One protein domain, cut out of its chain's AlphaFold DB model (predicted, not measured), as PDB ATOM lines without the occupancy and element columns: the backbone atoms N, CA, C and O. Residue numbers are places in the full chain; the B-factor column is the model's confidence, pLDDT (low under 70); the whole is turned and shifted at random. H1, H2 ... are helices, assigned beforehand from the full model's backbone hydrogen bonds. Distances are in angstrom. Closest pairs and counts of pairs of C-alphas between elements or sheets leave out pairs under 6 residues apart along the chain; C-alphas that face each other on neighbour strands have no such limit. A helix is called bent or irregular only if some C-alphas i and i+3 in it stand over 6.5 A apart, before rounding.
ATOM      1  N   PHE A 189       8.160  41.064  -4.292       76.06
ATOM      2  CA  PHE A 189       7.538  39.735  -4.227       76.06
ATOM      3  C   PHE A 189       7.406  39.219  -2.794       76.06
ATOM      4  O   PHE A 189       6.326  38.762  -2.423       76.06
ATOM      5  N   LEU A 190       8.456  39.365  -1.980       85.38
ATOM      6  CA  LEU A 190       8.432  38.983  -0.565       85.38
ATOM      7  C   LEU A 190       7.344  39.760   0.195       85.38
ATOM      8  O   LEU A 190       6.543  39.179   0.918       85.38
ATOM      9  N   HIS A 191       7.273  41.071  -0.029       88.50
ATOM     10  CA  HIS A 191       6.317  41.949   0.629       88.50
ATOM     11  C   HIS A 191       4.876  41.599   0.254       88.50
ATOM     12  O   HIS A 191       4.020  41.574   1.128       88.50
ATOM     13  N   ARG A 192       4.603  41.230  -1.007       90.56
ATOM     14  CA  ARG A 192       3.265  40.769  -1.420       90.56
ATOM     15  C   ARG A 192       2.846  39.472  -0.726       90.56
ATOM     16  O   ARG A 192       1.696  39.363  -0.318       90.56
ATOM     17  N   GLN A 193       3.756  38.510  -0.577       90.38
ATOM     18  CA  GLN A 193       3.455  37.240   0.091       90.38
ATOM     19  C   GLN A 193       3.236  37.420   1.595       90.38
ATOM     20  O   GLN A 193       2.250  36.916   2.124       90.38
ATOM     21  N   VAL A 194       4.106  38.187   2.261       94.69
ATOM     22  CA  VAL A 194       3.956  38.510   3.690       94.69
ATOM     23  C   VAL A 194       2.675  39.306   3.930       94.69
ATOM     24  O   VAL A 194       1.928  38.987   4.849       94.69
ATOM     25  N   MET A 195       2.374  40.289   3.077       94.81
ATOM     26  CA  MET A 195       1.142  41.075   3.166       94.81
ATOM     27  C   MET A 195      -0.099  40.194   3.012       94.81
ATOM     28  O   MET A 195      -1.040  40.329   3.789       94.81
ATOM     29  N   TRP A 196      -0.106  39.280   2.036       93.62
ATOM     30  CA  TRP A 196      -1.241  38.383   1.827       93.62
ATOM     31  C   TRP A 196      -1.439  37.425   3.002       93.62
ATOM     32  O   TRP A 196      -2.553  37.300   3.505       93.62
ATOM     33  N   ALA A 197      -0.357  36.808   3.483       94.62
ATOM     34  CA  ALA A 197      -0.404  35.922   4.639       94.62
ATOM     35  C   ALA A 197      -0.943  36.653   5.880       94.62
ATOM     36  O   ALA A 197      -1.940  36.217   6.458       94.62
ATOM     37  N   ALA A 198      -0.372  37.818   6.207       94.88
ATOM     38  CA  ALA A 198      -0.802  38.634   7.340       94.88
ATOM     39  C   ALA A 198      -2.270  39.079   7.225       94.88
ATOM     40  O   ALA A 198      -2.991  39.095   8.219       94.88
ATOM     41  N   LEU A 199      -2.745  39.398   6.015       95.25
ATOM     42  CA  LEU A 199      -4.144  39.754   5.782       95.25
ATOM     43  C   LEU A 199      -5.086  38.565   6.022       95.25
ATOM     44  O   LEU A 199      -6.113  38.726   6.680       95.25
ATOM     45  N   THR A 200      -4.749  37.369   5.529       95.75
ATOM     46  CA  THR A 200      -5.582  36.174   5.758       95.75
ATOM     47  C   THR A 200      -5.614  35.760   7.226       95.75
ATOM     48  O   THR A 200      -6.678  35.428   7.745       95.75
ATOM     49  N   GLU A 201      -4.481  35.854   7.919       95.69
ATOM     50  CA  GLU A 201      -4.380  35.599   9.352       95.69
ATOM     51  C   GLU A 201      -5.200  36.624  10.157       95.69
ATOM     52  O   GLU A 201      -5.987  36.245  11.027       95.69
ATOM     53  N   ALA A 202      -5.139  37.909   9.787       94.00
ATOM     54  CA  ALA A 202      -5.978  38.949  10.382       94.00
ATOM     55  C   ALA A 202      -7.479  38.696  10.163       94.00
ATOM     56  O   ALA A 202      -8.270  38.904  11.081       94.00
ATOM     57  N   ILE A 203      -7.890  38.211   8.984       94.25
ATOM     58  CA  ILE A 203      -9.289  37.838   8.710       94.25
ATOM     59  C   ILE A 203      -9.717  36.649   9.576       94.25
ATOM     60  O   ILE A 203     -10.811  36.673  10.142       94.25
ATOM     61  N   LEU A 204      -8.867  35.626   9.706       93.06
ATOM     62  CA  LEU A 204      -9.152  34.458  10.540       93.06
ATOM     63  C   LEU A 204      -9.303  34.836  12.016       93.06
ATOM     64  O   LEU A 204     -10.207  34.319  12.666       93.06
ATOM     65  N   PHE A 205      -8.501  35.774  12.524       90.62
ATOM     66  CA  PHE A 205      -8.673  36.323  13.874       90.62
ATOM     67  C   PHE A 205      -9.877  37.268  13.995       90.62
ATOM     68  O   PHE A 205     -10.545  37.293  15.032       90.62
ATOM     69  N   ALA A 206     -10.210  38.011  12.940       88.88
ATOM     70  CA  ALA A 206     -11.383  38.877  12.914       88.88
ATOM     71  C   ALA A 206     -12.700  38.084  12.874       88.88
ATOM     72  O   ALA A 206     -13.710  38.570  13.375       88.88
ATOM     73  N   LEU A 207     -12.713  36.867  12.322       87.56
ATOM     74  CA  LEU A 207     -13.912  36.030  12.199       87.56
ATOM     75  C   LEU A 207     -14.576  35.674  13.554       87.56
ATOM     76  O   LEU A 207     -15.775  35.934  13.707       87.56
ATOM     77  N   PRO A 208     -13.857  35.127  14.561       87.06
ATOM     78  CA  PRO A 208     -14.430  34.849  15.878       87.06
ATOM     79  C   PRO A 208     -14.755  36.138  16.643       87.06
ATOM     80  O   PRO A 208     -15.801  36.218  17.290       87.06
ATOM     81  N   LEU A 209     -13.922  37.177  16.515       82.56
ATOM     82  CA  LEU A 209     -14.193  38.490  17.107       82.56
ATOM     83  C   LEU A 209     -15.465  39.112  16.533       82.56
ATOM     84  O   LEU A 209     -16.257  39.676  17.284       82.56
ATOM     85  N   TYR A 210     -15.716  38.961  15.233       80.62
ATOM     86  CA  TYR A 210     -16.940  39.432  14.602       80.62
ATOM     87  C   TYR A 210     -18.164  38.698  15.140       80.62
ATOM     88  O   TYR A 210     -19.182  39.344  15.357       80.62
ATOM     89  N   HIS A 211     -18.096  37.388  15.400       77.25
ATOM     90  CA  HIS A 211     -19.232  36.662  15.976       77.25
ATOM     91  C   HIS A 211     -19.606  37.195  17.369       77.25
ATOM     92  O   HIS A 211     -20.777  37.496  17.614       77.25
ATOM     93  N   SER A 212     -18.613  37.401  18.239       80.38
ATOM     94  CA  SER A 212     -18.814  37.927  19.598       80.38
ATOM     95  C   SER A 212     -19.161  39.422  19.619       80.38
ATOM     96  O   SER A 212     -19.972  39.864  20.431       80.38
ATOM     97  N   ALA A 213     -18.603  40.212  18.697       77.94
ATOM     98  CA  ALA A 213     -18.871  41.644  18.566       77.94
ATOM     99  C   ALA A 213     -20.122  41.949  17.726       77.94
ATOM    100  O   ALA A 213     -20.610  43.077  17.752       77.94
ATOM    101  N   ARG A 214     -20.697  40.968  17.015       76.62
ATOM    102  CA  ARG A 214     -21.899  41.115  16.173       76.62
ATOM    103  C   ARG A 214     -23.053  41.859  16.856       76.62
ATOM    104  O   ARG A 214     -23.615  42.749  16.212       76.62
ATOM    105  N   PRO A 215     -23.457  41.546  18.109       78.19
ATOM    106  CA  PRO A 215     -24.535  42.279  18.773       78.19
ATOM    107  C   PRO A 215     -24.155  43.734  19.083       78.19
ATOM    108  O   PRO A 215     -24.999  44.618  18.928       78.19
ATOM    109  N   LEU A 216     -22.896  43.998  19.448       77.00
ATOM    110  CA  LEU A 216     -22.377  45.343  19.727       77.00
ATOM    111  C   LEU A 216     -22.280  46.182  18.450       77.00
ATOM    112  O   LEU A 216     -22.804  47.290  18.405       77.00
ATOM    113  N   VAL A 217     -21.723  45.619  17.376       73.69
ATOM    114  CA  VAL A 217     -21.630  46.246  16.049       73.69
ATOM    115  C   VAL A 217     -23.025  46.569  15.506       73.69
ATOM    116  O   VAL A 217     -23.268  47.680  15.046       73.69
ATOM    117  N   ARG A 218     -23.996  45.652  15.639       71.56
ATOM    118  CA  ARG A 218     -25.402  45.906  15.265       71.56
ATOM    119  C   ARG A 218     -26.072  46.994  16.100       71.56
ATOM    120  O   ARG A 218     -27.021  47.615  15.623       71.56
ATOM    121  N   ARG A 219     -25.665  47.165  17.358       75.12
ATOM    122  CA  ARG A 219     -26.171  48.229  18.235       75.12
ATOM    123  C   ARG A 219     -25.557  49.576  17.849       75.12
ATOM    124  O   ARG A 219     -26.266  50.572  17.827       75.12
ATOM    125  N   TRP A 220     -24.287  49.570  17.451       72.31
ATOM    126  CA  TRP A 220     -23.549  50.748  17.001       72.31
ATOM    127  C   TRP A 220     -24.027  51.257  15.632       72.31
ATOM    128  O   TRP A 220     -24.369  52.427  15.506       72.31
ATOM    129  N   ILE A 221     -24.189  50.368  14.641       71.19
ATOM    130  CA  ILE A 221     -24.707  50.716  13.303       71.19
ATOM    131  C   ILE A 221     -26.129  51.290  13.388       71.19
ATOM    132  O   ILE A 221     -26.429  52.275  12.720       71.19
ATOM    133  N   ARG A 222     -26.991  50.729  14.251       63.19
ATOM    134  CA  ARG A 222     -28.345  51.261  14.500       63.19
ATOM    135  C   ARG A 222     -28.359  52.587  15.266       63.19
ATOM    136  O   ARG A 222     -29.346  53.303  15.180       63.19
ATOM    137  N   GLY A 223     -27.290  52.922  15.989       73.75
ATOM    138  CA  GLY A 223     -27.138  54.212  16.666       73.75
ATOM    139  C   GLY A 223     -26.786  55.368  15.723       73.75
ATOM    140  O   GLY A 223     -26.947  56.527  16.092       73.75
ATOM    141  N   SER A 224     -26.337  55.074  14.498       71.19
ATOM    142  CA  SER A 224     -25.942  56.072  13.499       71.19
ATOM    143  C   SER A 224     -26.814  55.970  12.235       71.19
ATOM    144  O   SER A 224     -26.639  55.034  11.448       71.19
ATOM    145  N   PRO A 225     -27.715  56.932  11.965       71.00
ATOM    146  CA  PRO A 225     -28.708  56.814  10.888       71.00
ATOM    147  C   PRO A 225     -28.088  56.739   9.480       71.00
ATOM    148  O   PRO A 225     -28.642  56.098   8.592       71.00
ATOM    149  N   LYS A 226     -26.896  57.322   9.274       71.00
ATOM    150  CA  LYS A 226     -26.178  57.291   7.985       71.00
ATOM    151  C   LYS A 226     -25.577  55.915   7.654       71.00
ATOM    152  O   LYS A 226     -25.605  55.502   6.500       71.00
ATOM    153  N   LEU A 227     -25.047  55.198   8.651       68.06
ATOM    154  CA  LEU A 227     -24.470  53.861   8.450       68.06
ATOM    155  C   LEU A 227     -25.554  52.783   8.377       68.06
ATOM    156  O   LEU A 227     -25.389  51.818   7.636       68.06
ATOM    157  N   ALA A 228     -26.671  52.966   9.088       65.25
ATOM    158  CA  ALA A 228     -27.847  52.110   8.952       65.25
ATOM    159  C   ALA A 228     -28.401  52.139   7.514       65.25
ATOM    160  O   ALA A 228     -28.597  51.082   6.923       65.25
ATOM    161  N   ALA A 229     -28.528  53.328   6.910       71.00
ATOM    162  CA  ALA A 229     -28.980  53.473   5.525       71.00
ATOM    163  C   ALA A 229     -28.040  52.794   4.506       71.00
ATOM    164  O   ALA A 229     -28.502  52.118   3.589       71.00
ATOM    165  N   LEU A 230     -26.717  52.912   4.678       71.25
ATOM    166  CA  LEU A 230     -25.739  52.226   3.818       71.25
ATOM    167  C   LEU A 230     -25.752  50.702   4.013       71.25
ATOM    168  O   LEU A 230     -25.620  49.954   3.045       71.25
ATOM    169  N   TRP A 231     -25.938  50.232   5.249       68.50
ATOM    170  CA  TRP A 231     -26.046  48.806   5.540       68.50
ATOM    171  C   TRP A 231     -27.321  48.191   4.951       68.50
ATOM    172  O   TRP A 231     -27.269  47.076   4.429       68.50
ATOM    173  N   ASP A 232     -28.443  48.912   4.966       68.62
ATOM    174  CA  ASP A 232     -29.693  48.475   4.333       68.62
ATOM    175  C   ASP A 232     -29.587  48.433   2.803       68.62
ATOM    176  O   ASP A 232     -30.123  47.517   2.180       68.62
ATOM    177  N   VAL A 233     -28.823  49.336   2.178       72.31
ATOM    178  CA  VAL A 233     -28.533  49.269   0.732       72.31
ATOM    179  C   VAL A 233     -27.673  48.046   0.388       72.31
ATOM    180  O   VAL A 233     -27.980  47.322  -0.559       72.31
ATOM    181  N   VAL A 234     -26.629  47.763   1.176       70.69
ATOM    182  CA  VAL A 234     -25.723  46.620   0.942       70.69
ATOM    183  C   VAL A 234     -26.395  45.277   1.255       70.69
ATOM    184  O   VAL A 234     -26.185  44.293   0.546       70.69
ATOM    185  N   SER A 235     -27.226  45.211   2.299       64.88
ATOM    186  CA  SER A 235     -27.892  43.974   2.735       64.88
ATOM    187  C   SER A 235     -29.278  43.752   2.115       64.88
ATOM    188  O   SER A 235     -29.747  42.609   2.054       64.88
ATOM    189  N   GLY A 236     -29.905  44.800   1.569       57.06
ATOM    190  CA  GLY A 236     -31.219  44.760   0.922       57.06
ATOM    191  C   GLY A 236     -31.290  43.846  -0.307       57.06
ATOM    192  O   GLY A 236     -32.352  43.293  -0.607       57.06
ATOM    193  N   GLY A 237     -30.155  43.573  -0.963       54.88
ATOM    194  CA  GLY A 237     -30.062  42.560  -2.023       54.88
ATOM    195  C   GLY A 237     -30.336  41.130  -1.531       54.88
ATOM    196  O   GLY A 237     -30.923  40.324  -2.251       54.88
ATOM    197  N   SER A 238     -30.002  40.820  -0.275       51.25
ATOM    198  CA  SER A 238     -30.218  39.491   0.317       51.25
ATOM    199  C   SER A 238     -31.684  39.252   0.715       51.25
ATOM    200  O   SER A 238     -32.171  38.120   0.653       51.25
ATOM    201  N   ALA A 239     -32.419  40.312   1.075       55.00
ATOM    202  CA  ALA A 239     -33.834  40.231   1.444       55.00
ATOM    203  C   ALA A 239     -34.741  39.950   0.232       55.00
ATOM    204  O   ALA A 239     -35.595  39.062   0.298       55.00
ATOM    205  N   LYS A 240     -34.490  40.619  -0.907       55.00
ATOM    206  CA  LYS A 240     -35.226  40.375  -2.164       55.00
ATOM    207  C   LYS A 240     -35.052  38.942  -2.680       55.00
ATOM    208  O   LYS A 240     -36.007  38.349  -3.171       55.00
ATOM    209  N   MET A 241     -33.869  38.351  -2.502       52.72
ATOM    210  CA  MET A 241     -33.587  36.975  -2.930       52.72
ATOM    211  C   MET A 241     -34.344  35.926  -2.095       52.72
ATOM    212  O   MET A 241     -34.749  34.892  -2.626       52.72
ATOM    213  N   LYS A 242     -34.595  36.192  -0.804       59.03
ATOM    214  CA  LYS A 242     -35.431  35.326   0.047       59.03
ATOM    215  C   LYS A 242     -36.921  35.443  -0.286       59.03
ATOM    216  O   LYS A 242     -37.597  34.420  -0.323       59.03
ATOM    217  N   GLN A 243     -37.415  36.649  -0.579       59.50
ATOM    218  CA  GLN A 243     -38.802  36.863  -1.023       59.50
ATOM    219  C   GLN A 243     -39.083  36.236  -2.394       59.50
ATOM    220  O   GLN A 243     -40.097  35.564  -2.549       59.50
ATOM    221  N   ALA A 244     -38.167  36.366  -3.360       59.19
ATOM    222  CA  ALA A 244     -38.308  35.733  -4.674       59.19
ATOM    223  C   ALA A 244     -38.361  34.196  -4.579       59.19
ATOM    224  O   ALA A 244     -39.121  33.546  -5.290       59.19
ATOM    225  N   ARG A 245     -37.596  33.614  -3.648       54.31
ATOM    226  CA  ARG A 245     -37.573  32.169  -3.403       54.31
ATOM    227  C   ARG A 245     -38.821  31.663  -2.666       54.31
ATOM    228  O   ARG A 245     -39.207  30.522  -2.875       54.31
ATOM    229  N   ALA A 246     -39.462  32.505  -1.851       60.75
ATOM    230  CA  ALA A 246     -40.761  32.210  -1.245       60.75
ATOM    231  C   ALA A 246     -41.914  32.304  -2.263       60.75
ATOM    232  O   ALA A 246     -42.847  31.511  -2.193       60.75
ATOM    233  N   LEU A 247     -41.825  33.219  -3.239       60.75
ATOM    234  CA  LEU A 247     -42.813  33.348  -4.320       60.75
ATOM    235  C   LEU A 247     -42.772  32.174  -5.318       60.75
ATOM    236  O   LEU A 247     -43.798  31.807  -5.872       60.75
ATOM    237  N   LEU A 248     -41.598  31.566  -5.520       61.59
ATOM    238  CA  LEU A 248     -41.384  30.415  -6.414       61.59
ATOM    239  C   LEU A 248     -41.881  29.068  -5.850       61.59
ATOM    240  O   LEU A 248     -41.835  28.068  -6.561       61.59
TER     241      LEU A 248
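AT A GLANCE: This is residues 189 to 248 of the 259 residues of the protein "Pex12 amino terminal region-domain-containing protein" of Catenaria anguillulae PL171 (UniProt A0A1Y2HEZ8). Two bent helices follow an open, angular path: H1a is a long limb, H1b and H2a make a corner, and H2b runs off as a shorter limb. Residues 189 to 217 and 232 to 248 stand free. The printed part has 60 residues with two named helices, H1 then H2, and no named strand: all helix. It is extended, with a radius of gyration of the C-alphas of 17.1 A, and spans 50 by 33 by 21 A.

IN THESE COORDINATES: By hydrogen bonds H1, residues 189 to 223, and H2, residues 225 to 247, were each assigned as one helix, but both are bent: C-alphas 212 and 215 are 7.2 A apart, C-alphas 234 and 237 6.6 A. H1a, residues 189 to 212, begins at C-alpha 189 (7.538, 39.735, -4.227) and is 35.6 A long; H1b, residues 215 to 223, 12.4 A. H2a, residues 225 to 234, is 14.6 A long; H2b, residues 237 to 247, 15.9 A, ends at C-alpha 247 (-42.813, 33.348, -4.320).

HOW THE PARTS SIT: H1a is about perpendicular to H1b, 89 degrees. H1b and H2a only just touch, only at the corner, with 3 pairs of C-alphas within 8 A, closest Ile 221 and Ala 228, 5.5 A; they run opposite ways at a steep tilt of 65 degrees. H2a and H2b stand at a steep tilt of 53 degrees. H1a is apart from H2a and H2b. Every O i to N i+4 pair is within hydrogen-bond range in H1b and H2a, 18 of 20 in H1a and 6 of 7 in H2b.

THE WHOLE: The C-alphas farthest apart, of Leu 190 and Leu 247, are 51.7 A apart. The printed part has no cut, and the link from H1 to H2 is tight. Mean pLDDT of the printed part is 75.5; residues 235 to 248 are among those under 70.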